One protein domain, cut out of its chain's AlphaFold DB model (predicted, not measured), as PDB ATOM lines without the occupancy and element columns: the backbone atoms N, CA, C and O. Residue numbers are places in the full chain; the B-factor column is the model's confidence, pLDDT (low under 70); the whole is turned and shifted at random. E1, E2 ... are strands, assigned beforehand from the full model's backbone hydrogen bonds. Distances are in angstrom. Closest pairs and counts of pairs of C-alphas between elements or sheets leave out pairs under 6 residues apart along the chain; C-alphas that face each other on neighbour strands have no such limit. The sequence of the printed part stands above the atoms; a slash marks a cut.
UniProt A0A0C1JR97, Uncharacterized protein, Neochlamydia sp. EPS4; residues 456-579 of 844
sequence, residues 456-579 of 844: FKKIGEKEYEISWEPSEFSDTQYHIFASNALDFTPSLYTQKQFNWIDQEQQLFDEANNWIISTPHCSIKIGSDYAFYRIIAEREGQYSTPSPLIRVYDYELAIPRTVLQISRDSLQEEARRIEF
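What this domain is: This is residues 456 to 579 of the 844 residues of an uncharacterized protein of Neochlamydia sp. EPS4 (UniProt A0A0C1JR97). The domain is two lobes side by side: a loose sandwich of two small sheets, E1-E2-E7 and E6-E3-E8, only partly face to face, and a wing made of the hairpins E4-E5 and E9-E10, joined into one four-stranded sheet. Beyond E8 the long link to E9, residues 539 to 560, first folds back along E8 and then leads on to the wing. The printed part has 124 residues, with ten named strands, E1 to E10 in chain order, and no named helix; the class is all strand, though under half of the residues, 52, are in named elements. The sheet orders are E1-E2-E7, E6-E3-E8 and E5-E4-E10-E9, each antiparallel throughout. The whole is flat, spanning 54 by 37 by 19 A, and only just compact, close to loose, with a radius of gyration of the C-alphas of 16.4 A.

Where its parts are: E1, residues 456 to 458, begins at C-alpha 456 (129.489, 200.500, 145.039). E2 is residues 464 to 467, and E3, residues 477 to 483, is 20.2 A long. E4 is residues 496 to 501, E5 residues 506 to 510, E6 residues 514 to 518 and E7 residues 522 to 525. E8, residues 531 to 538, is the longest at 23.7 A and ends at C-alpha 538 (125.417, 194.054, 167.684). E9 is residues 561 to 565; E10, residues 574 to 578, ends at C-alpha 578 (151.651, 194.642, 142.919).

How they stand to each other: E1 and E2 form a hairpin, with N 457 and O 465 2.9 A apart; E2 and E7 are antiparallel at 159 degrees, with N 466 and O 523 3.0 A apart. E3, an inner strand, is antiparallel to E8 at 158 degrees, with N 479 and O 535 2.8 A apart, and to E6 at 156 degrees, with N 480 and O 516 2.9 A apart. Residues 541 to 542 and 549 to 550 make short antiparallel pairings with residues 537 to 538 and 531 to 532 of E8. In the third sheet, the hairpin E4 and E5 has N 509 and O 497 2.9 A apart, and the hairpin E9 and E10 has N 564 and O 575 2.9 A apart. E4 and E10, one strand of each hairpin, are antiparallel neighbours, with N 576 and O 499 2.9 A apart. This sheet is curled by 44 degrees and only just strongly twisted, its C-alphas lying up to 4.0 A off their best plane. E5 and E8 are apart, as are E1 and E9.

The domain as a whole: The C-alphas farthest apart, those of Ser 474 and Leu 570, are 54.3 A from each other. The printed part has no cut. The links E3 to E4, 12 residues, and E8 to E9, 22 residues, are long. The mean pLDDT of the printed part is 92.4; residues 554 to 555 are under 70.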
ATOM      1  N   PHE A 456     128.437 199.515 145.260       85.62
ATOM      2  CA  PHE A 456     129.489 200.500 145.039       85.62
ATOM      3  C   PHE A 456     129.098 201.456 143.909       85.62
ATOM      4  O   PHE A 456     128.682 201.023 142.832       85.62
ATOM      5  N   LYS A 457     129.263 202.762 144.136       79.25
ATOM      6  CA  LYS A 457     128.926 203.811 143.172       79.25
ATOM      7  C   LYS A 457     129.989 204.907 143.167       79.25
ATOM      8  O   LYS A 457     130.304 205.466 144.209       79.25
ATOM      9  N   LYS A 458     130.494 205.286 141.989       78.69
ATOM     10  CA  LYS A 458     131.312 206.501 141.827       78.69
ATOM     11  C   LYS A 458     130.394 207.731 141.850       78.69
ATOM     12  O   LYS A 458     129.441 207.790 141.072       78.69
ATOM     13  N   ILE A 459     130.641 208.674 142.761       83.19
ATOM     14  CA  ILE A 459     129.820 209.888 142.953       83.19
ATOM     15  C   ILE A 459     130.571 211.187 142.622       83.19
ATOM     16  O   ILE A 459     129.932 212.217 142.426       83.19
ATOM     17  N   GLY A 460     131.897 211.127 142.494       79.56
ATOM     18  CA  GLY A 460     132.773 212.214 142.054       79.56
ATOM     19  C   GLY A 460     134.063 211.664 141.440       79.56
ATOM     20  O   GLY A 460     134.188 210.457 141.249       79.56
ATOM     21  N   GLU A 461     135.029 212.527 141.119       77.69
ATOM     22  CA  GLU A 461     136.306 212.130 140.492       77.69
ATOM     23  C   GLU A 461     137.102 211.154 141.376       77.69
ATOM     24  O   GLU A 461     137.465 210.075 140.911       77.69
ATOM     25  N   LYS A 462     137.218 211.476 142.673       84.31
ATOM     26  CA  LYS A 462     137.873 210.675 143.729       84.31
ATOM     27  C   LYS A 462     136.939 210.306 144.876       84.31
ATOM     28  O   LYS A 462     137.390 209.954 145.962       84.31
ATOM     29  N   GLU A 463     135.638 210.451 144.654       89.62
ATOM     30  CA  GLU A 463     134.621 210.195 145.665       89.62
ATOM     31  C   GLU A 463     133.738 209.034 145.232       89.62
ATOM     32  O   GLU A 463     133.154 209.029 144.140       89.62
ATOM     33  N   TYR A 464     133.592 208.070 146.130       90.25
ATOM     34  CA  TYR A 464     132.717 206.924 145.944       90.25
ATOM     35  C   TYR A 464     131.779 206.789 147.127       90.25
ATOM     36  O   TYR A 464     132.032 207.290 148.220       90.25
ATOM     37  N   GLU A 465     130.684 206.088 146.895       93.00
ATOM     38  CA  GLU A 465     129.724 205.699 147.903       93.00
ATOM     39  C   GLU A 465     129.635 204.177 147.925       93.00
ATOM     40  O   GLU A 465     129.449 203.533 146.887       93.00
ATOM     41  N   ILE A 466     129.773 203.612 149.119       95.19
ATOM     42  CA  ILE A 466     129.408 202.229 149.400       95.19
ATOM     43  C   ILE A 466     128.106 202.284 150.191       95.19
ATOM     44  O   ILE A 466     128.029 202.991 151.191       95.19
ATOM     45  N   SER A 467     127.094 201.546 149.750       94.00
ATOM     46  CA  SER A 467     125.792 201.445 150.419       94.00
ATOM     47  C   SER A 467     125.347 199.991 150.525       94.00
ATOM     48  O   SER A 467     125.801 199.147 149.757       94.00
ATOM     49  N   TRP A 468     124.513 199.669 151.505       96.88
ATOM     50  CA  TRP A 468     124.026 198.312 151.744       96.88
ATOM     51  C   TRP A 468     122.635 198.330 152.372       96.88
ATOM     52  O   TRP A 468     122.137 199.370 152.801       96.88
ATOM     53  N   GLU A 469     121.994 197.164 152.406       94.12
ATOM     54  CA  GLU A 469     120.690 197.014 153.043       94.12
ATOM     55  C   GLU A 469     120.805 197.143 154.573       94.12
ATOM     56  O   GLU A 469     121.730 196.578 155.171       94.12
ATOM     57  N   PRO A 470     119.887 197.884 155.222       93.75
ATOM     58  CA  PRO A 470     119.863 197.997 156.671       93.75
ATOM     59  C   PRO A 470     119.610 196.642 157.327       93.75
ATOM     60  O   PRO A 470     118.873 195.799 156.818       93.75
ATOM     61  N   SER A 471     120.203 196.468 158.503       94.38
ATOM     62  CA  SER A 471     119.901 195.357 159.396       94.38
ATOM     63  C   SER A 471     118.451 195.467 159.861       94.38
ATOM     64  O   SER A 471     117.898 196.563 159.961       94.38
ATOM     65  N   GLU A 472     117.845 194.332 160.200       93.56
ATOM     66  CA  GLU A 472     116.517 194.303 160.823       93.56
ATOM     67  C   GLU A 472     116.505 194.970 162.213       93.56
ATOM     68  O   GLU A 472     115.440 195.326 162.718       93.56
ATOM     69  N   PHE A 473     117.687 195.201 162.798       94.12
ATOM     70  CA  PHE A 473     117.871 195.849 164.093       94.12
ATOM     71  C   PHE A 473     118.485 197.248 163.950       94.12
ATOM     72  O   PHE A 473     119.570 197.413 163.386       94.12
ATOM     73  N   SER A 474     117.806 198.257 164.500       95.12
ATOM     74  CA  SER A 474     118.183 199.675 164.390       95.12
ATOM     75  C   SER A 474     119.423 200.081 165.193       95.12
ATOM     76  O   SER A 474     119.961 201.161 164.975       95.12
ATOM     77  N   ASP A 475     119.839 199.257 166.151       96.38
ATOM     78  CA  ASP A 475     121.018 199.443 167.003       96.38
ATOM     79  C   ASP A 475     122.300 198.835 166.405       96.38
ATOM     80  O   ASP A 475     123.378 199.014 166.969       96.38
ATOM     81  N   THR A 476     122.203 198.166 165.250       97.56
ATOM     82  CA  THR A 476     123.353 197.557 164.566       97.56
ATOM     83  C   THR A 476     124.397 198.619 164.201       97.56
ATOM     84  O   THR A 476     124.083 199.604 163.530       97.56
ATOM     85  N   GLN A 477     125.654 198.396 164.585       98.25
ATOM     86  CA  GLN A 477     126.800 199.165 164.099       98.25
ATOM     87  C   GLN A 477     127.440 198.469 162.899       98.25
ATOM     88  O   GLN A 477     127.474 197.247 162.809       98.25
ATOM     89  N   TYR A 478     127.996 199.236 161.970       98.56
ATOM     90  CA  TYR A 478     128.726 198.711 160.821       98.56
ATOM     91  C   TYR A 478     130.184 199.122 160.906       98.56
ATOM     92  O   TYR A 478     130.496 200.311 160.930       98.56
ATOM     93  N   HIS A 479     131.080 198.141 160.919       98.44
ATOM     94  CA  HIS A 479     132.522 198.335 160.875       98.44
ATOM     95  C   HIS A 479     133.010 198.171 159.443       98.44
ATOM     96  O   HIS A 479     132.817 197.118 158.830       98.44
ATOM     97  N   ILE A 480     133.656 199.207 158.919       98.38
ATOM     98  CA  ILE A 480     134.214 199.206 157.574       98.38
ATOM     99  C   ILE A 480     135.719 199.041 157.663       98.38
ATOM    100  O   ILE A 480     136.412 199.813 158.332       98.38
ATOM    101  N   PHE A 481     136.205 198.046 156.931       98.50
ATOM    102  CA  PHE A 481     137.616 197.754 156.778       98.50
ATOM    103  C   PHE A 481     138.030 197.990 155.336       98.50
ATOM    104  O   PHE A 481     137.260 197.665 154.430       98.50
ATOM    105  N   ALA A 482     139.228 198.523 155.119       97.81
ATOM    106  CA  ALA A 482     139.740 198.775 153.783       97.81
ATOM    107  C   ALA A 482     141.243 198.536 153.662       97.81
ATOM    108  O   ALA A 482     142.008 198.789 154.588       97.81
ATOM    109  N   SER A 483     141.669 198.045 152.504       97.19
ATOM    110  CA  SER A 483     143.072 197.773 152.207       97.19
ATOM    111  C   SER A 483     143.343 197.893 150.713       97.19
ATOM    112  O   SER A 483     142.434 197.870 149.884       97.19
ATOM    113  N   ASN A 484     144.622 197.982 150.365       94.94
ATOM    114  CA  ASN A 484     145.089 197.791 148.998       94.94
ATOM    115  C   ASN A 484     145.618 196.370 148.753       94.94
ATOM    116  O   ASN A 484     145.974 196.053 147.628       94.94
ATOM    117  N   ALA A 485     145.633 195.495 149.761       96.38
ATOM    118  CA  ALA A 485     145.922 194.073 149.585       96.38
ATOM    119  C   ALA A 485     144.631 193.286 149.296       96.38
ATOM    120  O   ALA A 485     143.686 193.381 150.071       96.38
ATOM    121  N   LEU A 486     144.577 192.502 148.216       95.44
ATOM    122  CA  LEU A 486     143.401 191.686 147.853       95.44
ATOM    123  C   LEU A 486     143.073 190.646 148.934       95.44
ATOM    124  O   LEU A 486     141.917 190.402 149.266       95.44
ATOM    125  N   ASP A 487     144.121 190.060 149.493       97.12
ATOM    126  CA  ASP A 487     144.146 189.058 150.557       97.12
ATOM    127  C   ASP A 487     144.188 189.684 151.957       97.12
ATOM    128  O   ASP A 487     144.682 189.076 152.906       97.12
ATOM    129  N   PHE A 488     143.691 190.913 152.119       97.31
ATOM    130  CA  PHE A 488     143.571 191.483 153.454       97.31
ATOM    131  C   PHE A 488     142.498 190.755 154.267       97.31
ATOM    132  O   PHE A 488     141.422 190.401 153.777       97.31
ATOM    133  N   THR A 489     142.784 190.583 155.552       97.38
ATOM    134  CA  THR A 489     141.813 190.122 156.542       97.38
ATOM    135  C   THR A 489     141.471 191.294 157.461       97.38
ATOM    136  O   THR A 489     142.394 191.995 157.879       97.38
ATOM    137  N   PRO A 490     140.184 191.548 157.779       98.25
ATOM    138  CA  PRO A 490     139.808 192.588 158.734       98.25
ATOM    139  C   PRO A 490     140.618 192.492 160.032       98.25
ATOM    140  O   PRO A 490     140.733 191.411 160.615       98.25
ATOM    141  N   SER A 491     141.142 193.626 160.500       97.50
ATOM    142  CA  SER A 491     142.019 193.717 161.675       97.50
ATOM    143  C   SER A 491     141.359 193.219 162.962       97.50
ATOM    144  O   SER A 491     142.026 192.813 163.914       97.50
ATOM    145  N   LEU A 492     140.025 193.152 162.954       96.69
ATOM    146  CA  LEU A 492     139.207 192.486 163.961       96.69
ATOM    147  C   LEU A 492     139.624 191.024 164.217       96.69
ATOM    148  O   LEU A 492     139.529 190.561 165.357       96.69
ATOM    149  N   TYR A 493     140.064 190.308 163.179       96.38
ATOM    150  CA  TYR A 493     140.402 188.883 163.246       96.38
ATOM    151  C   TYR A 493     141.903 188.624 163.371       96.38
ATOM    152  O   TYR A 493     142.311 187.672 164.031       96.38
ATOM    153  N   THR A 494     142.735 189.455 162.744       95.62
ATOM    154  CA  THR A 494     144.196 189.329 162.788       95.62
ATOM    155  C   THR A 494     144.851 190.680 162.563       95.62
ATOM    156  O   THR A 494     144.452 191.430 161.681       95.62
ATOM    157  N   GLN A 495     145.895 190.970 163.333       95.31
ATOM    158  CA  GLN A 495     146.715 192.173 163.163       95.31
ATOM    159  C   GLN A 495     147.879 191.946 162.189       95.31
ATOM    160  O   GLN A 495     148.734 192.809 162.057       95.31
ATOM    161  N   LYS A 496     147.972 190.786 161.529       96.00
ATOM    162  CA  LYS A 496     149.092 190.460 160.636       96.00
ATOM    163  C   LYS A 496     148.703 190.665 159.174       96.00
ATOM    164  O   LYS A 496     147.756 190.037 158.710       96.00
ATOM    165  N   GLN A 497     149.486 191.447 158.434       96.06
ATOM    166  CA  GLN A 497     149.465 191.495 156.968       96.06
ATOM    167  C   GLN A 497     150.844 191.075 156.447       96.06
ATOM    168  O   GLN A 497     151.805 191.833 156.533       96.06
ATOM    169  N   PHE A 498     150.975 189.854 155.925       96.88
ATOM    170  CA  PHE A 498     152.282 189.338 155.500       96.88
ATOM    171  C   PHE A 498     152.787 190.014 154.229       96.88
ATOM    172  O   PHE A 498     152.135 189.945 153.198       96.88
ATOM    173  N   ASN A 499     153.973 190.602 154.245       96.06
ATOM    174  CA  ASN A 499     154.621 191.068 153.019       96.06
ATOM    175  C   ASN A 499     155.504 189.994 152.389       96.06
ATOM    176  O   ASN A 499     155.756 190.012 151.182       96.06
ATOM    177  N   TRP A 500     155.954 189.052 153.212       96.38
ATOM    178  CA  TRP A 500     156.842 187.986 152.802       96.38
ATOM    179  C   TRP A 500     156.746 186.797 153.766       96.38
ATOM    180  O   TRP A 500     156.656 186.990 154.982       96.38
ATOM    181  N   ILE A 501     156.726 185.579 153.220       95.62
ATOM    182  CA  ILE A 501     156.689 184.318 153.974       95.62
ATOM    183  C   ILE A 501     157.608 183.311 153.275       95.62
ATOM    184  O   ILE A 501     157.446 183.070 152.075       95.62
ATOM    185  N   ASP A 502     158.517 182.692 154.023       93.81
ATOM    186  CA  ASP A 502     159.222 181.473 153.617       93.81
ATOM    187  C   ASP A 502     159.107 180.379 154.706       93.81
ATOM    188  O   ASP A 502     158.250 180.456 155.591       93.81
ATOM    189  N   GLN A 503     159.913 179.316 154.613       88.25
ATOM    190  CA  GLN A 503     159.870 178.198 155.564       88.25
ATOM    191  C   GLN A 503     160.394 178.544 156.969       88.25
ATOM    192  O   GLN A 503     160.018 177.871 157.928       88.25
ATOM    193  N   GLU A 504     161.250 179.557 157.115       90.88
ATOM    194  CA  GLU A 504     161.980 179.848 158.357       90.88
ATOM    195  C   GLU A 504     161.651 181.227 158.943       90.88
ATOM    196  O   GLU A 504     161.757 181.444 160.152       90.88
ATOM    197  N   GLN A 505     161.260 182.172 158.100       91.56
ATOM    198  CA  GLN A 505     161.138 183.580 158.414       91.56
ATOM    199  C   GLN A 505     159.852 184.164 157.821       91.56
ATOM    200  O   GLN A 505     159.275 183.704 156.834       91.56
ATOM    201  N   GLN A 506     159.366 185.210 158.482       93.38
ATOM    202  CA  GLN A 506     158.124 185.882 158.126       93.38
ATOM    203  C   GLN A 506     158.315 187.380 158.318       93.38
ATOM    204  O   GLN A 506     158.810 187.817 159.357       93.38
ATOM    205  N   LEU A 507     157.876 188.166 157.339       92.69
ATOM    206  CA  LEU A 507     157.774 189.614 157.454       92.69
ATOM    207  C   LEU A 507     156.307 189.997 157.303       92.69
ATOM    208  O   LEU A 507     155.674 189.699 156.286       92.69
ATOM    209  N   PHE A 508     155.767 190.670 158.308       93.06
ATOM    210  CA  PHE A 508     154.411 191.191 158.278       93.06
ATOM    211  C   PHE A 508     154.371 192.599 158.854       93.06
ATOM    212  O   PHE A 508     155.134 192.919 159.765       93.06
ATOM    213  N   ASP A 509     153.446 193.395 158.337       92.12
ATOM    214  CA  ASP A 509     153.074 194.678 158.917       92.12
ATOM    215  C   ASP A 509     151.883 194.495 159.861       92.12
ATOM    216  O   ASP A 509     151.119 193.522 159.759       92.12
ATOM    217  N   GLU A 510     151.708 195.455 160.771       89.62
ATOM    218  CA  GLU A 510     150.498 195.551 161.579       89.62
ATOM    219  C   GLU A 510     149.327 196.006 160.696       89.62
ATOM    220  O   GLU A 510     149.330 197.093 160.113       89.62
ATOM    221  N   ALA A 511     148.322 195.146 160.564       88.06
ATOM    222  CA  ALA A 511     147.157 195.374 159.730       88.06
ATOM    223  C   ALA A 511     146.202 196.368 160.405       88.06
ATOM    224  O   ALA A 511     145.205 195.968 160.993       88.06
ATOM    225  N   ASN A 512     146.448 197.674 160.293       93.12
ATOM    226  CA  ASN A 512     145.473 198.681 160.721       93.12
ATOM    227  C   ASN A 512     144.527 199.061 159.571       93.12
ATOM    228  O   ASN A 512     144.614 200.145 159.000       93.12
ATOM    229  N   ASN A 513     143.649 198.128 159.200       96.75
ATOM    230  CA  ASN A 513     142.713 198.298 158.085       96.75
ATOM    231  C   ASN A 513     141.284 198.665 158.520       96.75
ATOM    232  O   ASN A 513     140.386 198.636 157.687       96.75
ATOM    233  N   TRP A 514     141.046 199.015 159.790       97.75
ATOM    234  CA  TRP A 514     139.751 199.540 160.248       97.75
ATOM    235  C   TRP A 514     139.657 201.032 159.912       97.75
ATOM    236  O   TRP A 514     140.464 201.830 160.375       97.75
ATOM    237  N   ILE A 515     138.658 201.406 159.110       97.50
ATOM    238  CA  ILE A 515     138.437 202.786 158.668       97.50
ATOM    239  C   ILE A 515     137.464 203.534 159.579       97.50
ATOM    240  O   ILE A 515     137.786 204.604 160.090       97.50
ATOM    241  N   ILE A 516     136.251 203.005 159.757       98.00
ATOM    242  CA  ILE A 516     135.188 203.688 160.500       98.00
ATOM    243  C   ILE A 516     134.159 202.699 161.050       98.00
ATOM    244  O   ILE A 516     133.985 201.602 160.514       98.00
ATOM    245  N   SER A 517     133.469 203.109 162.115       98.12
ATOM    246  CA  SER A 517     132.219 202.506 162.580       98.12
ATOM    247  C   SER A 517     131.070 203.485 162.416       98.12
ATOM    248  O   SER A 517     131.211 204.660 162.750       98.12
ATOM    249  N   THR A 518     129.945 203.017 161.889       98.12
ATOM    250  CA  THR A 518     128.783 203.865 161.610       98.12
ATOM    251  C   THR A 518     127.474 203.103 161.820       98.12
ATOM    252  O   THR A 518     127.411 201.926 161.474       98.12
ATOM    253  N   PRO A 519     126.403 203.745 162.325       97.62
ATOM    254  CA  PRO A 519     125.052 203.177 162.305       97.62
ATOM    255  C   PRO A 519     124.373 203.315 160.931       97.62
ATOM    256  O   PRO A 519     123.288 202.782 160.709       97.62
ATOM    257  N   HIS A 520     124.956 204.086 160.009       97.62
ATOM    258  CA  HIS A 520     124.371 204.353 158.698       97.62
ATOM    259  C   HIS A 520     124.681 203.232 157.704       97.62
ATOM    260  O   HIS A 520     125.769 202.666 157.720       97.62
ATOM    261  N   CYS A 521     123.756 202.973 156.779       96.94
ATOM    262  CA  CYS A 521     123.900 201.934 155.752       96.94
ATOM    263  C   CYS A 521     124.546 202.452 154.456       96.94
ATOM    264  O   CYS A 521     124.394 201.861 153.387       96.94
ATOM    265  N   SER A 522     125.233 203.592 154.534       97.38
ATOM    266  CA  SER A 522     126.113 204.075 153.481       97.38
ATOM    267  C   SER A 522     127.277 204.872 154.053       97.38
ATOM    268  O   SER A 522     127.189 205.465 155.131       97.38
ATOM    269  N   ILE A 523     128.380 204.881 153.308       97.81
ATOM    270  CA  ILE A 523     129.546 205.717 153.570       97.81
ATOM    271  C   ILE A 523     130.074 206.309 152.272       97.81
ATOM    272  O   ILE A 523     130.046 205.674 151.217       97.81
ATOM    273  N   LYS A 524     130.615 207.520 152.380       97.00
ATOM    274  CA  LYS A 524     131.456 208.100 151.338       97.00
ATOM    275  C   LYS A 524     132.906 207.732 151.611       97.00
ATOM    276  O   LYS A 524     133.354 207.813 152.751       97.00
ATOM    277  N   ILE A 525     133.620 207.340 150.567       95.19
ATOM    278  CA  ILE A 525     135.027 206.946 150.622       95.19
ATOM    279  C   ILE A 525     135.824 207.693 149.551       95.19
ATOM    280  O   ILE A 525     135.275 208.093 148.521       95.19
ATOM    281  N   GLY A 526     137.116 207.871 149.816       91.62
ATOM    282  CA  GLY A 526     138.078 208.405 148.857       91.62
ATOM    283  C   GLY A 526     138.674 207.322 147.954       91.62
ATOM    284  O   GLY A 526     138.221 206.174 147.937       91.62
ATOM    285  N   SER A 527     139.745 207.675 147.247       88.31
ATOM    286  CA  SER A 527     140.531 206.761 146.409       88.31
ATOM    287  C   SER A 527     141.742 206.153 147.137       88.31
ATOM    288  O   SER A 527     142.689 205.688 146.511       88.31
ATOM    289  N   ASP A 528     141.745 206.128 148.469       92.75
ATOM    290  CA  ASP A 528     142.908 205.652 149.234       92.75
ATOM    291  C   ASP A 528     143.042 204.120 149.246       92.75
ATOM    292  O   ASP A 528     144.150 203.589 149.341       92.75
ATOM    293  N   TYR A 529     141.921 203.400 149.124       94.69
ATOM    294  CA  TYR A 529     141.880 201.939 149.222       94.69
ATOM    295  C   TYR A 529     141.149 201.288 148.053       94.69
ATOM    296  O   TYR A 529     140.122 201.774 147.579       94.69
ATOM    297  N   ALA A 530     141.669 200.142 147.623       92.44
ATOM    298  CA  ALA A 530     141.119 199.352 146.532       92.44
ATOM    299  C   ALA A 530     140.039 198.363 146.966       92.44
ATOM    300  O   ALA A 530     139.197 197.990 146.152       92.44
ATOM    301  N   PHE A 531     140.085 197.895 148.210       95.75
ATOM    302  CA  PHE A 531     139.262 196.795 148.690       95.75
ATOM    303  C   PHE A 531     138.604 197.164 150.008       95.75
ATOM    304  O   PHE A 531     139.263 197.720 150.880       95.75
ATOM    305  N   TYR A 532     137.325 196.827 150.153       97.81
ATOM    306  CA  TYR A 532     136.532 197.109 151.342       97.81
ATOM    307  C   TYR A 532     135.750 195.875 151.783       97.81
ATOM    308  O   TYR A 532     135.325 195.051 150.969       97.81
ATOM    309  N   ARG A 533     135.521 195.780 153.091       97.94
ATOM    310  CA  ARG A 533     134.574 194.848 153.705       97.94
ATOM    311  C   ARG A 533     133.776 195.552 154.776       97.94
ATOM    312  O   ARG A 533     134.274 196.471 155.425       97.94
ATOM    313  N   ILE A 534     132.560 195.072 154.980       98.38
ATOM    314  CA  ILE A 534     131.663 195.573 156.010       98.38
ATOM    315  C   ILE A 534     131.312 194.416 156.937       98.38
ATOM    316  O   ILE A 534     131.007 193.313 156.480       98.38
ATOM    317  N   ILE A 535     131.379 194.670 158.238       98.38
ATOM    318  CA  ILE A 535     130.998 193.730 159.290       98.38
ATOM    319  C   ILE A 535     129.930 194.412 160.136       98.38
ATOM    320  O   ILE A 535     130.167 195.500 160.658       98.38
ATOM    321  N   ALA A 536     128.762 193.787 160.257       98.06
ATOM    322  CA  ALA A 536     127.731 194.250 161.174       98.06
ATOM    323  C   ALA A 536     128.068 193.783 162.595       98.06
ATOM    324  O   ALA A 536     128.487 192.643 162.790       98.06
ATOM    325  N   GLU A 537     127.882 194.655 163.574       97.44
ATOM    326  CA  GLU A 537     128.080 194.400 164.993       97.44
ATOM    327  C   GLU A 537     126.808 194.716 165.766       97.44
ATOM    328  O   GLU A 537     126.118 195.701 165.492       97.44
ATOM    329  N   ARG A 538     126.486 193.843 166.715       96.06
ATOM    330  CA  ARG A 538     125.417 194.054 167.684       96.06
ATOM    331  C   ARG A 538     125.800 193.352 168.972       96.06
ATOM    332  O   ARG A 538     126.119 192.163 168.950       96.06
ATOM    333  N   GLU A 539     125.764 194.105 170.066       95.00
ATOM    334  CA  GLU A 539     126.004 193.599 171.422       95.00
ATOM    335  C   GLU A 539     127.341 192.832 171.553       95.00
ATOM    336  O   GLU A 539     127.471 191.874 172.307       95.00
ATOM    337  N   GLY A 540     128.369 193.257 170.812       92.31
ATOM    338  CA  GLY A 540     129.704 192.661 170.814       92.31
ATOM    339  C   GLY A 540     129.883 191.440 169.905       92.31
ATOM    340  O   GLY A 540     130.998 190.916 169.842       92.31
ATOM    341  N   GLN A 541     128.845 190.991 169.186       94.81
ATOM    342  CA  GLN A 541     128.975 189.976 168.133       94.81
ATOM    343  C   GLN A 541     129.082 190.576 166.754       94.81
ATOM    344  O   GLN A 541     128.446 191.576 166.442       94.81
ATOM    345  N   TYR A 542     129.810 189.869 165.900       96.69
ATOM    346  CA  TYR A 542     130.116 190.289 164.548       96.69
ATOM    347  C   TYR A 542     129.498 189.332 163.532       96.69
ATOM    348  O   TYR A 542     129.561 188.107 163.677       96.69
ATOM    349  N   SER A 543     128.917 189.878 162.468       97.00
ATOM    350  CA  SER A 543     128.513 189.081 161.315       97.00
ATOM    351  C   SER A 543     129.730 188.446 160.640       97.00
ATOM    352  O   SER A 543     130.863 188.918 160.760       97.00
ATOM    353  N   THR A 544     129.494 187.431 159.808       96.19
ATOM    354  CA  THR A 544     130.461 187.108 158.750       96.19
ATOM    355  C   THR A 544     130.683 188.368 157.891       96.19
ATOM    356  O   THR A 544     129.724 189.128 157.685       96.19
ATOM    357  N   PRO A 545     131.912 188.654 157.420       97.75
ATOM    358  CA  PRO A 545     132.153 189.818 156.572       97.75
ATOM    359  C   PRO A 545     131.293 189.814 155.311       97.75
ATOM    360  O   PRO A 545     130.916 188.752 154.817       97.75
ATOM    361  N   SER A 546     131.029 190.998 154.759       97.44
ATOM    362  CA  SER A 546     130.472 191.124 153.412       97.44
ATOM    363  C   SER A 546     131.389 190.465 152.367       97.44
ATOM    364  O   SER A 546     132.607 190.352 152.597       97.44
ATOM    365  N   PRO A 547     130.860 190.132 151.173       95.12
ATOM    366  CA  PRO A 547     131.697 189.908 150.000       95.12
ATOM    367  C   PRO A 547     132.682 191.061 149.800       95.12
ATOM    368  O   PRO A 547     132.408 192.204 150.192       95.12
ATOM    369  N   LEU A 548     133.835 190.758 149.201       95.75
ATOM    370  CA  LEU A 548     134.856 191.757 148.916       95.75
ATOM    371  C   LEU A 548     134.319 192.832 147.959       95.75
ATOM    372  O   LEU A 548     134.056 192.574 146.784       95.75
ATOM    373  N   ILE A 549     134.203 194.061 148.453       93.62
ATOM    374  CA  ILE A 549     133.877 195.229 147.636       93.62
ATOM    375  C   ILE A 549     135.189 195.727 147.048       93.62
ATOM    376  O   ILE A 549     136.172 195.863 147.778       93.62
ATOM    377  N   ARG A 550     135.231 196.031 145.750       89.38
ATOM    378  CA  ARG A 550     136.433 196.616 145.153       89.38
ATOM    379  C   ARG A 550     136.132 197.928 144.441       89.38
ATOM    380  O   ARG A 550     135.115 198.078 143.769       89.38
ATOM    381  N   VAL A 551     137.052 198.865 144.602       86.25
ATOM    382  CA  VAL A 551     137.111 200.140 143.897       86.25
ATOM    383  C   VAL A 551     137.961 199.903 142.665       86.25
ATOM    384  O   VAL A 551     139.098 199.462 142.780       86.25
ATOM    385  N   TYR A 552     137.435 200.157 141.471       72.38
ATOM    386  CA  TYR A 552     138.141 199.895 140.202       72.38
ATOM    387  C   TYR A 552     138.736 201.145 139.573       72.38
ATOM    388  O   TYR A 552     139.146 201.124 138.417       72.38
ATOM    389  N   ASP A 553     138.797 202.228 140.339       70.38
ATOM    390  CA  ASP A 553     139.324 203.476 139.828       70.38
ATOM    391  C   ASP A 553     140.838 203.423 139.598       70.38
ATOM    392  O   ASP A 553     141.564 202.666 140.254       70.38
ATOM    393  N   TYR A 554     141.288 204.222 138.637       66.19
ATOM    394  CA  TYR A 554     142.691 204.423 138.304       66.19
ATOM    395  C   TYR A 554     143.361 205.396 139.275       66.19
ATOM    396  O   TYR A 554     144.564 205.308 139.486       66.19
ATOM    397  N   GLU A 555     142.590 206.287 139.901       67.69
ATOM    398  CA  GLU A 555     143.104 207.317 140.813       67.69
ATOM    399  C   GLU A 555     143.383 206.807 142.226       67.69
ATOM    400  O   GLU A 555     143.441 207.599 143.173       67.69
ATOM    401  N   LEU A 556     143.536 205.489 142.383       74.81
ATOM    402  CA  LEU A 556     143.921 204.944 143.669       74.81
ATOM    403  C   LEU A 556     145.299 205.472 144.060       74.81
ATOM    404  O   LEU A 556     146.256 205.358 143.294       74.81
ATOM    405  N   ALA A 557     145.394 206.043 145.258       78.75
ATOM    406  CA  ALA A 557     146.638 206.634 145.742       78.75
ATOM    407  C   ALA A 557     147.727 205.577 145.992       78.75
ATOM    408  O   ALA A 557     148.918 205.878 145.917       78.75
ATOM    409  N   ILE A 558     147.317 204.342 146.291       83.56
ATOM    410  CA  ILE A 558     148.194 203.244 146.685       83.56
ATOM    411  C   ILE A 558     147.985 202.063 145.719       83.56
ATOM    412  O   ILE A 558     146.837 201.700 145.434       83.56
ATOM    413  N   PRO A 559     149.066 201.435 145.215       85.88
ATOM    414  CA  PRO A 559     148.967 200.261 144.360       85.88
ATOM    415  C   PRO A 559     148.264 199.097 145.049       85.88
ATOM    416  O   PRO A 559     148.443 198.839 146.241       85.88
ATOM    417  N   ARG A 560     147.501 198.341 144.264       89.69
ATOM    418  CA  ARG A 560     146.911 197.082 144.722       89.69
ATOM    419  C   ARG A 560     147.994 196.035 144.840       89.69
ATOM    420  O   ARG A 560     148.882 195.984 143.996       89.69
ATOM    421  N   THR A 561     147.876 195.156 145.818       94.19
ATOM    422  CA  THR A 561     148.845 194.093 146.053       94.19
ATOM    423  C   THR A 561     148.169 192.771 146.394       94.19
ATOM    424  O   THR A 561     147.001 192.731 146.774       94.19
ATOM    425  N   VAL A 562     148.900 191.669 146.266       95.69
ATOM    426  CA  VAL A 562     148.495 190.341 146.747       95.69
ATOM    427  C   VAL A 562     149.721 189.518 147.115       95.69
ATOM    428  O   VAL A 562     150.795 189.724 146.553       95.69
ATOM    429  N   LEU A 563     149.588 188.609 148.077       96.94
ATOM    430  CA  LEU A 563     150.639 187.649 148.405       96.94
ATOM    431  C   LEU A 563     150.636 186.492 147.395       96.94
ATOM    432  O   LEU A 563     149.629 185.797 147.257       96.94
ATOM    433  N   GLN A 564     151.749 186.278 146.695       95.81
ATOM    434  CA  GLN A 564     151.887 185.237 145.669       95.81
ATOM    435  C   GLN A 564     153.275 184.598 145.706       95.81
ATOM    436  O   GLN A 564     154.271 185.262 146.000       95.81
ATOM    437  N   ILE A 565     153.357 183.315 145.360       94.62
ATOM    438  CA  ILE A 565     154.636 182.639 145.125       94.62
ATOM    439  C   ILE A 565     155.111 182.948 143.704       94.62
ATOM    440  O   ILE A 565     154.388 182.750 142.726       94.62
ATOM    441  N   SER A 566     156.351 183.423 143.574       86.94
ATOM    442  CA  SER A 566     156.936 183.688 142.258       86.94
ATOM    443  C   SER A 566     157.103 182.386 141.470       86.94
ATOM    444  O   SER A 566     157.716 181.434 141.958       86.94
ATOM    445  N   ARG A 567     156.613 182.364 140.223       82.69
ATOM    446  CA  ARG A 567     156.757 181.216 139.308       82.69
ATOM    447  C   ARG A 567     158.221 180.851 139.042       82.69
ATOM    448  O   ARG A 567     158.516 179.683 138.811       82.69
ATOM    449  N   ASP A 568     159.111 181.839 139.109       85.50
ATOM    450  CA  ASP A 568     160.533 181.676 138.799       85.50
ATOM    451  C   ASP A 568     161.376 181.330 140.039       85.50
ATOM    452  O   ASP A 568     162.557 181.004 139.913       85.50
ATOM    453  N   SER A 569     160.802 181.389 141.250       83.75
ATOM    454  CA  SER A 569     161.550 181.062 142.467       83.75
ATOM    455  C   SER A 569     161.655 179.551 142.652       83.75
ATOM    456  O   SER A 569     160.652 178.832 142.695       83.75
ATOM    457  N   LEU A 570     162.880 179.050 142.822       85.38
ATOM    458  CA  LEU A 570     163.124 177.658 143.211       85.38
ATOM    459  C   LEU A 570     162.653 177.390 144.646       85.38
ATOM    460  O   LEU A 570     162.135 176.309 144.928       85.38
ATOM    461  N   GLN A 571     162.735 178.390 145.523       86.69
ATOM    462  CA  GLN A 571     162.272 178.303 146.906       86.69
ATOM    463  C   GLN A 571     160.755 178.535 146.994       86.69
ATOM    464  O   GLN A 571     160.153 179.202 146.149       86.69
ATOM    465  N   GLU A 572     160.095 177.899 147.961       90.12
ATOM    466  CA  GLU A 572     158.682 178.155 148.273       90.12
ATOM    467  C   GLU A 572     158.580 179.431 149.104       90.12
ATOM    468  O   GLU A 572     158.451 179.405 150.322       90.12
ATOM    469  N   GLU A 573     158.706 180.550 148.407       94.75
ATOM    470  CA  GLU A 573     158.712 181.886 148.977       94.75
ATOM    471  C   GLU A 573     157.532 182.673 148.409       94.75
ATOM    472  O   GLU A 573     157.402 182.836 147.190       94.75
ATOM    473  N   ALA A 574     156.685 183.178 149.301       96.44
ATOM    474  CA  ALA A 574     155.578 184.048 148.958       96.44
ATOM    475  C   ALA A 574     155.975 185.511 149.177       96.44
ATOM    476  O   ALA A 574     156.427 185.885 150.260       96.44
ATOM    477  N   ARG A 575     155.775 186.354 148.160       96.38
ATOM    478  CA  ARG A 575     156.022 187.798 148.222       96.38
ATOM    479  C   ARG A 575     154.762 188.583 147.912       96.38
ATOM    480  O   ARG A 575     153.939 188.182 147.092       96.38
ATOM    481  N   ARG A 576     154.639 189.742 148.548       95.88
ATOM    482  CA  ARG A 576     153.676 190.775 148.184       95.88
ATOM    483  C   ARG A 576     154.051 191.314 146.806       95.88
ATOM    484  O   ARG A 576     155.118 191.899 146.641       95.88
ATOM    485  N   ILE A 577     153.194 191.091 145.820       93.31
ATOM    486  CA  ILE A 577     153.358 191.622 144.468       93.31
ATOM    487  C   ILE A 577     152.288 192.667 144.197       93.31
ATOM    488  O   ILE A 577     151.165 192.550 144.689       93.31
ATOM    489  N   GLU A 578     152.632 193.686 143.419       90.12
ATOM    490  CA  GLU A 578     151.651 194.642 142.919       90.12
ATOM    491  C   GLU A 578     150.785 193.999 141.835       90.12
ATOM    492  O   GLU A 578     151.238 193.151 141.059       90.12
ATOM    493  N   PHE A 579     149.525 194.415 141.771       80.38
ATOM    494  CA  PHE A 579     148.687 194.106 140.624       80.38
ATOM    495  C   PHE A 579     149.286 194.765 139.383       80.38
ATOM    496  O   PHE A 579     149.922 195.818 139.490       80.38
TER     497      PHE A 579